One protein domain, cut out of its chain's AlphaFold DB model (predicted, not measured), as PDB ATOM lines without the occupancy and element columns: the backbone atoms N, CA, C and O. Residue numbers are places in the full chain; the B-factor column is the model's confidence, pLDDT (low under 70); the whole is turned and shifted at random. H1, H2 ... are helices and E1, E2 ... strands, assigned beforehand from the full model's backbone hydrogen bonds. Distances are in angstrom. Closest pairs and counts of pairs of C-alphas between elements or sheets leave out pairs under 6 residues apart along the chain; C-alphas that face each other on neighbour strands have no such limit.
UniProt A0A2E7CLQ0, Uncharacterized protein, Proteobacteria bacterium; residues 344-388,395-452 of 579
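What this domain is: This is residues 344 to 388 and 395 to 452 of the 579 residues of an uncharacterized protein of Proteobacteria bacterium (UniProt A0A2E7CLQ0). A small sheet of three strands, E1, E2 and E3, stands beside one long helix, H4, which packs along the edge strand E1; after H4 the chain folds back into H5. The short helix H1 packs on residues 413 to 417 of H4, H2 packs on H5, and H3 lies between H2 and H4 along the chain. The printed part has 103 residues, with five named helices and three named strands in the order H1 E1 E2 E3 H2 H3 H4 H5. The sheet order is E1, E2, E3, antiparallel throughout, and the class is mixed, helices and strands. The whole is compact, with a radius of gyration of the C-alphas of 13.4 A and spans of 38, 35 and 28 A.

Where its parts are: E1 is residues 349 to 353, 11.6 A long, with C-alpha 349 at (-8.748, 33.837, 35.569). E2 is residues 362 to 366, 13.1 A, and E3 is residues 374 to 378, 12.9 A. H4 is residues 411 to 427, 24.9 A, ending with C-alpha 427 at (-23.790, 35.006, 43.095). H5 is residues 432 to 439, 10.4 A, ending with C-alpha 439 at (-7.569, 38.976, 48.431). The short helices are H1, residues 344 to 347, H2, residues 398 to 401, and H3, residues 403 to 406.

How they stand to each other: The strands form a meander, each the antiparallel neighbour of the one before. E1 and E2 are a hairpin at 154 degrees, with N 350 and O 364 2.8 A apart, within hydrogen-bond range. E2 and E3 are a hairpin at 155 degrees, with N 363 and O 377 at 2.8 A, also within range. H4 is on the sheet but only grazes it; its closest C-alphas to E1 are those of His 351 and Val 420, 5.8 A apart. H1 also only grazes the sheet, and touches H4, closest at the C-alphas of Arg 347 and Val 413, 5.8 A. H4 and H5 are close but not clearly touching, at a shallow tilt of 19 degrees, opposite ways, closest at the C-alphas of Leu 425 and Tyr 432, 6.2 A. H2 touches H5, closest at the C-alphas of Arg 400 and Thr 438, 4.8 A. H3 touches no helix. Every O i to N i+4 pair is within hydrogen-bond range in H5 and 11 of 13 in H4, while H1, H2 and H3 are too short for such a pair.

The domain as a whole: The two C-alphas farthest apart, those of Gly 387 and Pro 451, are 40.1 A apart. Residues 389 to 394 are not printed, and C-alphas 388 and 395 are 11.8 A apart across that cut, which lies in the link from E3 to H2. Of the links printed whole, none is long. Residues 440 to 452 hold no named element. The mean pLDDT of the printed part is 88.4; residues 369 to 373 and 387 to 388 are under 70.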
ATOM      1  N   GLU A 344       0.449  36.464  34.210       91.19
ATOM      2  CA  GLU A 344      -0.215  36.043  32.964       91.19
ATOM      3  C   GLU A 344      -1.371  35.067  33.202       91.19
ATOM      4  O   GLU A 344      -2.474  35.295  32.704       91.19
ATOM      5  N   ILE A 345      -1.187  34.017  34.012       91.88
ATOM      6  CA  ILE A 345      -2.300  33.101  34.328       91.88
ATOM      7  C   ILE A 345      -3.446  33.832  35.049       91.88
ATOM      8  O   ILE A 345      -4.613  33.560  34.777       91.88
ATOM      9  N   MET A 346      -3.158  34.847  35.874       95.06
ATOM     10  CA  MET A 346      -4.208  35.667  36.487       95.06
ATOM     11  C   MET A 346      -4.927  36.611  35.499       95.06
ATOM     12  O   MET A 346      -6.014  37.079  35.835       95.06
ATOM     13  N   ARG A 347      -4.404  36.865  34.284       94.00
ATOM     14  CA  ARG A 347      -5.185  37.469  33.172       94.00
ATOM     15  C   ARG A 347      -6.154  36.478  32.524       94.00
ATOM     16  O   ARG A 347      -7.093  36.902  31.859       94.00
ATOM     17  N   LYS A 348      -5.928  35.178  32.718       92.38
ATOM     18  CA  LYS A 348      -6.774  34.075  32.243       92.38
ATOM     19  C   LYS A 348      -7.727  33.539  33.327       92.38
ATOM     20  O   LYS A 348      -8.444  32.580  33.066       92.38
ATOM     21  N   LEU A 349      -7.765  34.145  34.520       95.00
ATOM     22  CA  LEU A 349      -8.748  33.837  35.569       95.00
ATOM     23  C   LEU A 349     -10.175  34.068  35.045       95.00
ATOM     24  O   LEU A 349     -10.523  35.188  34.690       95.00
ATOM     25  N   ASP A 350     -11.004  33.031  35.048       94.06
ATOM     26  CA  ASP A 350     -12.368  33.070  34.519       94.06
ATOM     27  C   ASP A 350     -13.388  33.384  35.625       94.06
ATOM     28  O   ASP A 350     -14.016  34.447  35.620       94.06
ATOM     29  N   HIS A 351     -13.497  32.500  36.622       95.31
ATOM     30  CA  HIS A 351     -14.364  32.676  37.787       95.31
ATOM     31  C   HIS A 351     -13.833  31.956  39.038       95.31
ATOM     32  O   HIS A 351     -12.889  31.166  38.982       95.31
ATOM     33  N   PHE A 352     -14.449  32.260  40.181       96.31
ATOM     34  CA  PHE A 352     -14.305  31.497  41.420       96.31
ATOM     35  C   PHE A 352     -15.612  30.744  41.657       96.31
ATOM     36  O   PHE A 352     -16.638  31.396  41.880       96.31
ATOM     37  N   ASP A 353     -15.588  29.411  41.634       95.38
ATOM     38  CA  ASP A 353     -16.684  28.654  42.228       95.38
ATOM     39  C   ASP A 353     -16.537  28.747  43.749       95.38
ATOM     40  O   ASP A 353     -15.496  28.426  44.323       95.38
ATOM     41  N   THR A 354     -17.584  29.261  44.384       94.62
ATOM     42  CA  THR A 354     -17.659  29.496  45.828       94.62
ATOM     43  C   THR A 354     -18.900  28.845  46.437       94.62
ATOM     44  O   THR A 354     -19.412  29.308  47.459       94.62
ATOM     45  N   GLN A 355     -19.438  27.798  45.803       89.06
ATOM     46  CA  GLN A 355     -20.525  27.008  46.377       89.06
ATOM     47  C   GLN A 355     -20.025  26.155  47.553       89.06
ATOM     48  O   GLN A 355     -19.007  25.474  47.471       89.06
ATOM     49  N   GLY A 356     -20.776  26.159  48.656       87.31
ATOM     50  CA  GLY A 356     -20.465  25.353  49.838       87.31
ATOM     51  C   GLY A 356     -19.294  25.880  50.677       87.31
ATOM     52  O   GLY A 356     -19.102  27.088  50.815       87.31
ATOM     53  N   ASP A 357     -18.559  24.954  51.291       88.12
ATOM     54  CA  ASP A 357     -17.462  25.228  52.224       88.12
ATOM     55  C   ASP A 357     -16.171  25.658  51.488       88.12
ATOM     56  O   ASP A 357     -15.858  25.048  50.462       88.12
ATOM     57  N   PRO A 358     -15.391  26.643  51.991       87.75
ATOM     58  CA  PRO A 358     -14.128  27.082  51.384       87.75
ATOM     59  C   PRO A 358     -13.119  25.980  51.040       87.75
ATOM     60  O   PRO A 358     -12.367  26.135  50.081       87.75
ATOM     61  N   SER A 359     -13.121  24.860  51.769       86.19
ATOM     62  CA  SER A 359     -12.297  23.677  51.463       86.19
ATOM     63  C   SER A 359     -12.635  22.994  50.127       86.19
ATOM     64  O   SER A 359     -11.827  22.231  49.606       86.19
ATOM     65  N   ASN A 360     -13.819  23.261  49.565       88.56
ATOM     66  CA  ASN A 360     -14.323  22.677  48.317       88.56
ATOM     67  C   ASN A 360     -14.428  23.707  47.173       88.56
ATOM     68  O   ASN A 360     -14.868  23.361  46.079       88.56
ATOM     69  N   TRP A 361     -14.061  24.970  47.412       93.94
ATOM     70  CA  TRP A 361     -14.115  26.031  46.402       93.94
ATOM     71  C   TRP A 361     -13.051  25.836  45.313       93.94
ATOM     72  O   TRP A 361     -11.988  25.259  45.555       93.94
ATOM     73  N   LEU A 362     -13.319  26.367  44.117       94.50
ATOM     74  CA  LEU A 362     -12.500  26.148  42.923       94.50
ATOM     75  C   LEU A 362     -12.173  27.463  42.204       94.50
ATOM     76  O   LEU A 362     -12.973  28.397  42.136       94.50
ATOM     77  N   ILE A 363     -10.977  27.527  41.627       95.50
ATOM     78  CA  ILE A 363     -10.476  28.642  40.824       95.50
ATOM     79  C   ILE A 363     -10.397  28.173  39.371       95.50
ATOM     80  O   ILE A 363      -9.639  27.254  39.056       95.50
ATOM     81  N   HIS A 364     -11.168  28.806  38.486       94.00
ATOM     82  CA  HIS A 364     -11.228  28.448  37.070       94.00
ATOM     83  C   HIS A 364     -10.363  29.389  36.231       94.00
ATOM     84  O   HIS A 364     -10.456  30.612  36.351       94.00
ATOM     85  N   PHE A 365      -9.551  28.824  35.339       92.50
ATOM     86  CA  PHE A 365      -8.685  29.553  34.413       92.50
ATOM     87  C   PHE A 365      -8.966  29.134  32.973       92.50
ATOM     88  O   PHE A 365      -8.864  27.957  32.631       92.50
ATOM     89  N   ARG A 366      -9.280  30.091  32.102       88.19
ATOM     90  CA  ARG A 366      -9.559  29.842  30.688       88.19
ATOM     91  C   ARG A 366      -8.251  29.727  29.903       88.19
ATOM     92  O   ARG A 366      -7.617  30.735  29.596       88.19
ATOM     93  N   ILE A 367      -7.830  28.496  29.611       72.62
ATOM     94  CA  ILE A 367      -6.528  28.212  28.983       72.62
ATOM     95  C   ILE A 367      -6.490  28.756  27.547       72.62
ATOM     96  O   ILE A 367      -5.558  29.468  27.168       72.62
ATOM     97  N   SER A 368      -7.524  28.425  26.772       70.44
ATOM     98  CA  SER A 368      -7.679  28.795  25.366       70.44
ATOM     99  C   SER A 368      -8.570  30.027  25.192       70.44
ATOM    100  O   SER A 368      -9.399  30.344  26.041       70.44
ATOM    101  N   GLU A 369      -8.421  30.743  24.077       65.94
ATOM    102  CA  GLU A 369      -9.333  31.839  23.709       65.94
ATOM    103  C   GLU A 369     -10.520  31.363  22.860       65.94
ATOM    104  O   GLU A 369     -11.522  32.073  22.771       65.94
ATOM    105  N   THR A 370     -10.431  30.162  22.277       65.12
ATOM    106  CA  THR A 370     -11.464  29.561  21.418       65.12
ATOM    107  C   THR A 370     -12.356  28.550  22.131       65.12
ATOM    108  O   THR A 370     -13.507  28.382  21.735       65.12
ATOM    109  N   ASP A 371     -11.849  27.896  23.175       58.94
ATOM    110  CA  ASP A 371     -12.462  26.693  23.743       58.94
ATOM    111  C   ASP A 371     -13.105  26.950  25.111       58.94
ATOM    112  O   ASP A 371     -12.702  27.838  25.866       58.94
ATOM    113  N   THR A 372     -14.111  26.145  25.452       60.88
ATOM    114  CA  THR A 372     -14.815  26.202  26.746       60.88
ATOM    115  C   THR A 372     -14.052  25.528  27.891       60.88
ATOM    116  O   THR A 372     -14.565  25.449  29.003       60.88
ATOM    117  N   GLU A 373     -12.851  25.011  27.633       68.50
ATOM    118  CA  GLU A 373     -12.055  24.272  28.612       68.50
ATOM    119  C   GLU A 373     -11.368  25.220  29.607       68.50
ATOM    120  O   GLU A 373     -10.479  26.008  29.264       68.50
ATOM    121  N   THR A 374     -11.782  25.131  30.873       82.50
ATOM    122  CA  THR A 374     -11.111  25.798  31.992       82.50
ATOM    123  C   THR A 374     -10.228  24.813  32.745       82.50
ATOM    124  O   THR A 374     -10.735  23.791  33.209       82.50
ATOM    125  N   ALA A 375      -8.957  25.151  32.973       85.75
ATOM    126  CA  ALA A 375      -8.197  24.514  34.044       85.75
ATOM    127  C   ALA A 375      -8.853  24.863  35.386       85.75
ATOM    128  O   ALA A 375      -9.265  26.005  35.602       85.75
ATOM    129  N   VAL A 376      -8.922  23.888  36.284       89.50
ATOM    130  CA  VAL A 376      -9.541  24.021  37.607       89.50
ATOM    131  C   VAL A 376      -8.455  23.848  38.661       89.50
ATOM    132  O   VAL A 376      -7.596  22.987  38.512       89.50
ATOM    133  N   MET A 377      -8.449  24.671  39.703       90.31
ATOM    134  CA  MET A 377      -7.480  24.613  40.802       90.31
ATOM    135  C   MET A 377      -8.228  24.707  42.139       90.31
ATOM    136  O   MET A 377      -9.162  25.505  42.225       90.31
ATOM    137  N   PRO A 378      -7.866  23.934  43.180       92.19
ATOM    138  CA  PRO A 378      -8.504  24.057  44.491       92.19
ATOM    139  C   PRO A 378      -8.271  25.447  45.099       92.19
ATOM    140  O   PRO A 378      -7.251  26.094  44.852       92.19
ATOM    141  N   TRP A 379      -9.220  25.921  45.910       93.50
ATOM    142  CA  TRP A 379      -9.101  27.206  46.604       93.50
ATOM    143  C   TRP A 379      -7.978  27.215  47.644       93.50
ATOM    144  O   TRP A 379      -7.327  28.251  47.809       93.50
ATOM    145  N   THR A 380      -7.735  26.082  48.311       91.44
ATOM    146  CA  THR A 380      -6.703  25.869  49.337       91.44
ATOM    147  C   THR A 380      -5.659  24.837  48.921       91.44
ATOM    148  O   THR A 380      -5.910  23.969  48.087       91.44
ATOM    149  N   PHE A 381      -4.477  24.926  49.533       86.88
ATOM    150  CA  PHE A 381      -3.537  23.809  49.599       86.88
ATOM    151  C   PHE A 381      -3.899  22.881  50.758       86.88
ATOM    152  O   PHE A 381      -4.210  23.361  51.850       86.88
ATOM    153  N   THR A 382      -3.786  21.569  50.547       81.50
ATOM    154  CA  THR A 382      -3.900  20.583  51.633       81.50
ATOM    155  C   THR A 382      -2.627  20.558  52.489       81.50
ATOM    156  O   THR A 382      -1.547  20.955  52.040       81.50
ATOM    157  N   GLN A 383      -2.720  20.044  53.720       74.44
ATOM    158  CA  GLN A 383      -1.545  19.852  54.585       74.44
ATOM    159  C   GLN A 383      -0.464  18.968  53.934       74.44
ATOM    160  O   GLN A 383       0.724  19.254  54.075       74.44
ATOM    161  N   GLU A 384      -0.863  17.943  53.174       73.94
ATOM    162  CA  GLU A 384       0.049  17.054  52.437       73.94
ATOM    163  C   GLU A 384       0.833  17.807  51.354       73.94
ATOM    164  O   GLU A 384       2.043  17.628  51.224       73.94
ATOM    165  N   GLN A 385       0.164  18.698  50.614       73.50
ATOM    166  CA  GLN A 385       0.794  19.512  49.571       73.50
ATOM    167  C   GLN A 385       1.799  20.514  50.146       73.50
ATOM    168  O   GLN A 385       2.831  20.756  49.528       73.50
ATOM    169  N   MET A 386       1.525  21.089  51.324       75.06
ATOM    170  CA  MET A 386       2.415  22.069  51.961       75.06
ATOM    171  C   MET A 386       3.711  21.461  52.532       75.06
ATOM    172  O   MET A 386       4.598  22.217  52.924       75.06
ATOM    173  N   GLY A 387       3.842  20.129  52.609       68.44
ATOM    174  CA  GLY A 387       5.061  19.419  53.043       68.44
ATOM    175  C   GLY A 387       5.459  19.604  54.518       68.44
ATOM    176  O   GLY A 387       6.305  18.880  55.044       68.44
ATOM    177  N   THR A 388       4.841  20.547  55.226       57.28
ATOM    178  CA  THR A 388       5.063  20.817  56.644       57.28
ATOM    179  C   THR A 388       4.323  19.798  57.506       57.28
ATOM    180  O   THR A 388       3.109  19.894  57.670       57.28
ATOM    181  N   ASP A 395      -5.792  25.266  56.583       78.31
ATOM    182  CA  ASP A 395      -5.749  25.225  55.117       78.31
ATOM    183  C   ASP A 395      -5.563  26.634  54.529       78.31
ATOM    184  O   ASP A 395      -6.376  27.542  54.722       78.31
ATOM    185  N   VAL A 396      -4.471  26.834  53.789       86.88
ATOM    186  CA  VAL A 396      -4.096  28.151  53.260       86.88
ATOM    187  C   VAL A 396      -4.613  28.293  51.835       86.88
ATOM    188  O   VAL A 396      -4.255  27.497  50.967       86.88
ATOM    189  N   SER A 397      -5.402  29.339  51.557       91.31
ATOM    190  CA  SER A 397      -5.820  29.616  50.177       91.31
ATOM    191  C   SER A 397      -4.614  29.820  49.250       91.31
ATOM    192  O   SER A 397      -3.685  30.560  49.585       91.31
ATOM    193  N   VAL A 398      -4.652  29.234  48.053       92.25
ATOM    194  CA  VAL A 398      -3.582  29.317  47.046       92.25
ATOM    195  C   VAL A 398      -3.223  30.775  46.733       92.25
ATOM    196  O   VAL A 398      -2.051  31.161  46.738       92.25
ATOM    197  N   LEU A 399      -4.227  31.642  46.554       94.38
ATOM    198  CA  LEU A 399      -3.993  33.070  46.305       94.38
ATOM    199  C   LEU A 399      -3.396  33.786  47.529       94.38
ATOM    200  O   LEU A 399      -2.591  34.704  47.369       94.38
ATOM    201  N   ARG A 400      -3.761  33.359  48.747       91.94
ATOM    202  CA  ARG A 400      -3.249  33.904  50.016       91.94
ATOM    203  C   ARG A 400      -1.784  33.532  50.234       91.94
ATOM    204  O   ARG A 400      -1.014  34.400  50.639       91.94
ATOM    205  N   TYR A 401      -1.402  32.291  49.934       91.00
ATOM    206  CA  TYR A 401      -0.013  31.824  49.951       91.00
ATOM    207  C   TYR A 401       0.832  32.668  48.978       91.00
ATOM    208  O   TYR A 401       1.792  33.336  49.369       91.00
ATOM    209  N   HIS A 402       0.378  32.788  47.726       91.62
ATOM    210  CA  HIS A 402       1.077  33.528  46.663       91.62
ATOM    211  C   HIS A 402       0.929  35.059  46.721       91.62
ATOM    212  O   HIS A 402       1.468  35.781  45.873       91.62
ATOM    213  N   LYS A 403       0.251  35.595  47.746       92.44
ATOM    214  CA  LYS A 403      -0.027  37.029  47.961       92.44
ATOM    215  C   LYS A 403       1.201  37.917  47.805       92.44
ATOM    216  O   LYS A 403       1.098  39.021  47.266       92.44
ATOM    217  N   ASN A 404       2.365  37.447  48.257       89.94
ATOM    218  CA  ASN A 404       3.616  38.196  48.179       89.94
ATOM    219  C   ASN A 404       4.057  38.501  46.746       89.94
ATOM    220  O   ASN A 404       4.672  39.546  46.530       89.94
ATOM    221  N   THR A 405       3.706  37.643  45.791       90.94
ATOM    222  CA  THR A 405       4.057  37.778  44.378       90.94
ATOM    223  C   THR A 405       2.881  38.311  43.553       90.94
ATOM    224  O   THR A 405       3.078  39.249  42.780       90.94
ATOM    225  N   LEU A 406       1.640  37.898  43.835       93.25
ATOM    226  CA  LEU A 406       0.437  38.447  43.187       93.25
ATOM    227  C   LEU A 406       0.226  39.952  43.455       93.25
ATOM    228  O   LEU A 406      -0.181  40.696  42.559       93.25
ATOM    229  N   ARG A 407       0.592  40.465  44.642       93.94
ATOM    230  CA  ARG A 407       0.566  41.921  44.921       93.94
ATOM    231  C   ARG A 407       1.546  42.736  44.063       93.94
ATOM    232  O   ARG A 407       1.363  43.948  43.935       93.94
ATOM    233  N   LYS A 408       2.584  42.089  43.503       92.44
ATOM    234  CA  LYS A 408       3.610  42.701  42.637       92.44
ATOM    235  C   LYS A 408       3.164  42.792  41.166       92.44
ATOM    236  O   LYS A 408       3.886  43.414  40.388       92.44
ATOM    237  N   CYS A 409       2.024  42.202  40.782       93.88
ATOM    238  CA  CYS A 409       1.473  42.344  39.432       93.88
ATOM    239  C   CYS A 409       1.102  43.802  39.116       93.88
ATOM    240  O   CYS A 409       0.914  44.648  39.999       93.88
ATOM    241  N   ASP A 410       0.963  44.114  37.836       94.38
ATOM    242  CA  ASP A 410       0.451  45.390  37.356       94.38
ATOM    243  C   ASP A 410      -0.989  45.658  37.838       94.38
ATOM    244  O   ASP A 410      -1.694  44.799  38.380       94.38
ATOM    245  N   SER A 411      -1.409  46.920  37.748       93.75
ATOM    246  CA  SER A 411      -2.721  47.340  38.238       93.75
ATOM    247  C   SER A 411      -3.868  46.803  37.384       93.75
ATOM    248  O   SER A 411      -4.984  46.739  37.890       93.75
ATOM    249  N   GLU A 412      -3.628  46.410  36.134       95.25
ATOM    250  CA  GLU A 412      -4.649  45.843  35.253       95.25
ATOM    251  C   GLU A 412      -5.073  44.456  35.743       95.25
ATOM    252  O   GLU A 412      -6.219  44.304  36.171       95.25
ATOM    253  N   VAL A 413      -4.127  43.512  35.863       95.19
ATOM    254  CA  VAL A 413      -4.355  42.172  36.450       95.19
ATOM    255  C   VAL A 413      -5.064  42.264  37.802       95.19
ATOM    256  O   VAL A 413      -6.069  41.599  38.046       95.19
ATOM    257  N   ARG A 414      -4.610  43.152  38.693       95.56
ATOM    258  CA  ARG A 414      -5.207  43.278  40.033       95.56
ATOM    259  C   ARG A 414      -6.584  43.954  40.052       95.56
ATOM    260  O   ARG A 414      -7.330  43.762  41.010       95.56
ATOM    261  N   ASN A 415      -6.948  44.729  39.026       95.06
ATOM    262  CA  ASN A 415      -8.332  45.178  38.829       95.06
ATOM    263  C   ASN A 415      -9.193  44.096  38.151       95.06
ATOM    264  O   ASN A 415     -10.396  44.069  38.398       95.06
ATOM    265  N   TYR A 416      -8.600  43.206  37.353       95.31
ATOM    266  CA  TYR A 416      -9.281  42.069  36.732       95.31
ATOM    267  C   TYR A 416      -9.676  41.005  37.769       95.31
ATOM    268  O   TYR A 416     -10.860  40.697  37.887       95.31
ATOM    269  N   ILE A 417      -8.745  40.582  38.639       96.50
ATOM    270  CA  ILE A 417      -9.021  39.701  39.798       96.50
ATOM    271  C   ILE A 417     -10.143  40.280  40.676       96.50
ATOM    272  O   ILE A 417     -11.077  39.582  41.066       96.50
ATOM    273  N   LEU A 418     -10.084  41.587  40.956       96.00
ATOM    274  CA  LEU A 418     -11.136  42.312  41.671       96.00
ATOM    275  C   LEU A 418     -12.477  42.278  40.917       96.00
ATOM    276  O   LEU A 418     -13.529  42.219  41.548       96.00
ATOM    277  N   GLY A 419     -12.461  42.344  39.586       95.69
ATOM    278  CA  GLY A 419     -13.639  42.201  38.733       95.69
ATOM    279  C   GLY A 419     -14.303  40.837  38.909       95.69
ATOM    280  O   GLY A 419     -15.483  40.797  39.254       95.69
ATOM    281  N   VAL A 420     -13.526  39.760  38.764       96.50
ATOM    282  CA  VAL A 420     -13.976  38.366  38.927       96.50
ATOM    283  C   VAL A 420     -14.520  38.111  40.336       96.50
ATOM    284  O   VAL A 420     -15.651  37.655  40.492       96.50
ATOM    285  N   ALA A 421     -13.793  38.517  41.382       96.25
ATOM    286  CA  ALA A 421     -14.268  38.407  42.763       96.25
ATOM    287  C   ALA A 421     -15.588  39.174  42.997       96.25
ATOM    288  O   ALA A 421     -16.471  38.713  43.712       96.25
ATOM    289  N   ASN A 422     -15.774  40.326  42.344       95.38
ATOM    290  CA  ASN A 422     -17.026  41.088  42.392       95.38
ATOM    291  C   ASN A 422     -18.156  40.505  41.515       95.38
ATOM    292  O   ASN A 422     -19.250  41.078  41.502       95.38
ATOM    293  N   VAL A 423     -17.921  39.438  40.745       95.44
ATOM    294  CA  VAL A 423     -18.971  38.615  40.121       95.44
ATOM    295  C   VAL A 423     -19.389  37.527  41.106       95.44
ATOM    296  O   VAL A 423     -20.538  37.563  41.545       95.44
ATOM    297  N   ALA A 424     -18.439  36.720  41.593       95.06
ATOM    298  CA  ALA A 424     -18.688  35.686  42.603       95.06
ATOM    299  C   ALA A 424     -19.458  36.226  43.828       95.06
ATOM    300  O   ALA A 424     -20.457  35.651  44.239       95.06
ATOM    301  N   LEU A 425     -19.108  37.415  44.343       94.62
ATOM    302  CA  LEU A 425     -19.800  38.055  45.482       94.62
ATOM    303  C   LEU A 425     -21.218  38.594  45.207       94.62
ATOM    304  O   LEU A 425     -21.869  39.120  46.118       94.62
ATOM    305  N   LYS A 426     -21.702  38.528  43.964       92.31
ATOM    306  CA  LYS A 426     -23.120  38.753  43.628       92.31
ATOM    307  C   LYS A 426     -23.903  37.443  43.599       92.31
ATOM    308  O   LYS A 426     -25.099  37.474  43.867       92.31
ATOM    309  N   GLU A 427     -23.229  36.348  43.261       92.81
ATOM    310  CA  GLU A 427     -23.790  35.006  43.095       92.81
ATOM    311  C   GLU A 427     -23.809  34.262  44.436       92.81
ATOM    312  O   GLU A 427     -24.878  33.832  44.866       92.81
ATOM    313  N   ASN A 428     -22.686  34.246  45.167       93.50
ATOM    314  CA  ASN A 428     -22.621  33.887  46.584       93.50
ATOM    315  C   ASN A 428     -22.207  35.090  47.475       93.50
ATOM    316  O   ASN A 428     -21.021  35.377  47.660       93.50
ATOM    317  N   PRO A 429     -23.177  35.786  48.101       92.25
ATOM    318  CA  PRO A 429     -22.928  36.810  49.121       92.25
ATOM    319  C   PRO A 429     -22.196  36.343  50.391       92.25
ATOM    320  O   PRO A 429     -21.633  37.182  51.099       92.25
ATOM    321  N   GLU A 430     -22.247  35.055  50.731       90.00
ATOM    322  CA  GLU A 430     -21.708  34.516  51.990       90.00
ATOM    323  C   GLU A 430     -20.180  34.379  51.930       90.00
ATOM    324  O   GLU A 430     -19.492  34.643  52.920       90.00
ATOM    325  N   ALA A 431     -19.640  34.148  50.728       92.62
ATOM    326  CA  ALA A 431     -18.209  34.073  50.438       92.62
ATOM    327  C   ALA A 431     -17.412  35.371  50.722       92.62
ATOM    328  O   ALA A 431     -16.182  35.383  50.653       92.62
ATOM    329  N   TYR A 432     -18.088  36.476  51.065       93.00
ATOM    330  CA  TYR A 432     -17.490  37.799  51.277       93.00
ATOM    331  C   TYR A 432     -16.347  37.840  52.287       93.00
ATOM    332  O   TYR A 432     -15.384  38.568  52.057       93.00
ATOM    333  N   TYR A 433     -16.436  37.124  53.409       90.62
ATOM    334  CA  TYR A 433     -15.391  37.208  54.433       90.62
ATOM    335  C   TYR A 433     -14.091  36.535  53.981       90.62
ATOM    336  O   TYR A 433     -13.027  37.132  54.132       90.62
ATOM    337  N   GLU A 434     -14.201  35.367  53.352       92.44
ATOM    338  CA  GLU A 434     -13.072  34.561  52.883       92.44
ATOM    339  C   GLU A 434     -12.392  35.185  51.657       92.44
ATOM    340  O   GLU A 434     -11.201  35.502  51.698       92.44
ATOM    341  N   LEU A 435     -13.165  35.518  50.610       93.06
ATOM    342  CA  LEU A 435     -12.652  36.250  49.443       93.06
ATOM    343  C   LEU A 435     -11.985  37.574  49.850       93.06
ATOM    344  O   LEU A 435     -11.011  37.995  49.228       93.06
ATOM    345  N   LYS A 436     -12.475  38.237  50.904       92.38
ATOM    346  CA  LYS A 436     -11.880  39.475  51.411       92.38
ATOM    347  C   LYS A 436     -10.579  39.258  52.172       92.38
ATOM    348  O   LYS A 436      -9.689  40.091  52.010       92.38
ATOM    349  N   ASP A 437     -10.462  38.233  53.010       89.31
ATOM    350  CA  ASP A 437      -9.221  37.993  53.756       89.31
ATOM    351  C   ASP A 437      -8.108  37.510  52.815       89.31
ATOM    352  O   ASP A 437      -7.018  38.089  52.784       89.31
ATOM    353  N   THR A 438      -8.434  36.558  51.938       92.56
ATOM    354  CA  THR A 438      -7.514  36.018  50.929       92.56
ATOM    355  C   THR A 438      -7.051  37.077  49.918       92.56
ATOM    356  O   THR A 438      -5.850  37.200  49.670       92.56
ATOM    357  N   LEU A 439      -7.951  37.914  49.379       94.25
ATOM    358  CA  LEU A 439      -7.569  38.976  48.431       94.25
ATOM    359  C   LEU A 439      -7.036  40.257  49.106       94.25
ATOM    360  O   LEU A 439      -6.583  41.170  48.402       94.25
ATOM    361  N   SER A 440      -7.051  40.353  50.444       90.81
ATOM    362  CA  SER A 440      -6.546  41.522  51.180       90.81
ATOM    363  C   SER A 440      -5.078  41.784  50.837       90.81
ATOM    364  O   SER A 440      -4.222  40.913  50.987       90.81
ATOM    365  N   GLY A 441      -4.760  42.984  50.348       86.94
ATOM    366  CA  GLY A 441      -3.408  43.358  49.911       86.94
ATOM    367  C   GLY A 441      -2.960  42.777  48.561       86.94
ATOM    368  O   GLY A 441      -1.905  43.180  48.073       86.94
ATOM    369  N   ILE A 442      -3.748  41.896  47.933       92.69
ATOM    370  CA  ILE A 442      -3.581  41.520  46.520       92.69
ATOM    371  C   ILE A 442      -4.285  42.564  45.651       92.69
ATOM    372  O   ILE A 442      -3.650  43.189  44.804       92.69
ATOM    373  N   VAL A 443      -5.579  42.814  45.886       93.00
ATOM    374  CA  VAL A 443      -6.362  43.787  45.104       93.00
ATOM    375  C   VAL A 443      -6.250  45.217  45.674       93.00
ATOM    376  O   VAL A 443      -6.256  45.402  46.890       93.00
ATOM    377  N   PRO A 444      -6.173  46.272  44.832       77.69
ATOM    378  CA  PRO A 444      -5.905  47.650  45.274       77.69
ATOM    379  C   PRO A 444      -7.141  48.418  45.780       77.69
ATOM    380  O   PRO A 444      -7.063  49.626  46.011       77.69
ATOM    381  N   LYS A 445      -8.307  47.771  45.875       82.81
ATOM    382  CA  LYS A 445      -9.594  48.384  46.249       82.81
ATOM    383  C   LYS A 445     -10.402  47.402  47.093       82.81
ATOM    384  O   LYS A 445     -10.264  46.195  46.939       82.81
ATOM    385  N   THR A 446     -11.302  47.923  47.922       84.19
ATOM    386  CA  THR A 446     -12.289  47.112  48.645       84.19
ATOM    387  C   THR A 446     -13.196  46.350  47.679       84.19
ATOM    388  O   THR A 446     -13.713  46.944  46.729       84.19
ATOM    389  N   LEU A 447     -13.444  45.074  47.975       88.75
ATOM    390  CA  LEU A 447     -14.464  44.264  47.312       88.75
ATOM    391  C   LEU A 447     -15.870  44.866  47.462       88.75
ATOM    392  O   LEU A 447     -16.157  45.660  48.365       88.75
ATOM    393  N   TYR A 448     -16.763  44.444  46.575       87.12
ATOM    394  CA  TYR A 448     -18.195  44.669  46.673       87.12
ATOM    395  C   TYR A 448     -18.728  44.083  47.984       87.12
ATOM    396  O   TYR A 448     -18.634  42.885  48.220       87.12
ATOM    397  N   VAL A 449     -19.322  44.930  48.826       89.38
ATOM    398  CA  VAL A 449     -20.030  44.485  50.034       89.38
ATOM    399  C   VAL A 449     -21.454  44.068  49.640       89.38
ATOM    400  O   VAL A 449     -22.205  44.941  49.175       89.38
ATOM    401  N   PRO A 450     -21.869  42.801  49.824       84.75
ATOM    402  CA  PRO A 450     -23.216  42.355  49.479       84.75
ATOM    403  C   PRO A 450     -24.303  43.037  50.328       84.75
ATOM    404  O   PRO A 450     -24.028  43.436  51.463       84.75
ATOM    405  N   PRO A 451     -25.548  43.189  49.833       83.38
ATOM    406  CA  PRO A 451     -26.590  43.942  50.538       83.38
ATOM    407  C   PRO A 451     -26.971  43.351  51.902       83.38
ATOM    408  O   PRO A 451     -27.284  44.110  52.813       83.38
ATOM    409  N   SER A 452     -26.880  42.028  52.056       79.69
ATOM    410  CA  SER A 452     -27.062  41.297  53.321       79.69
ATOM    411  C   SER A 452     -26.054  41.710  54.401       79.69
ATOM    412  O   SER A 452     -26.414  41.848  55.569       79.69
TER     413      SER A 452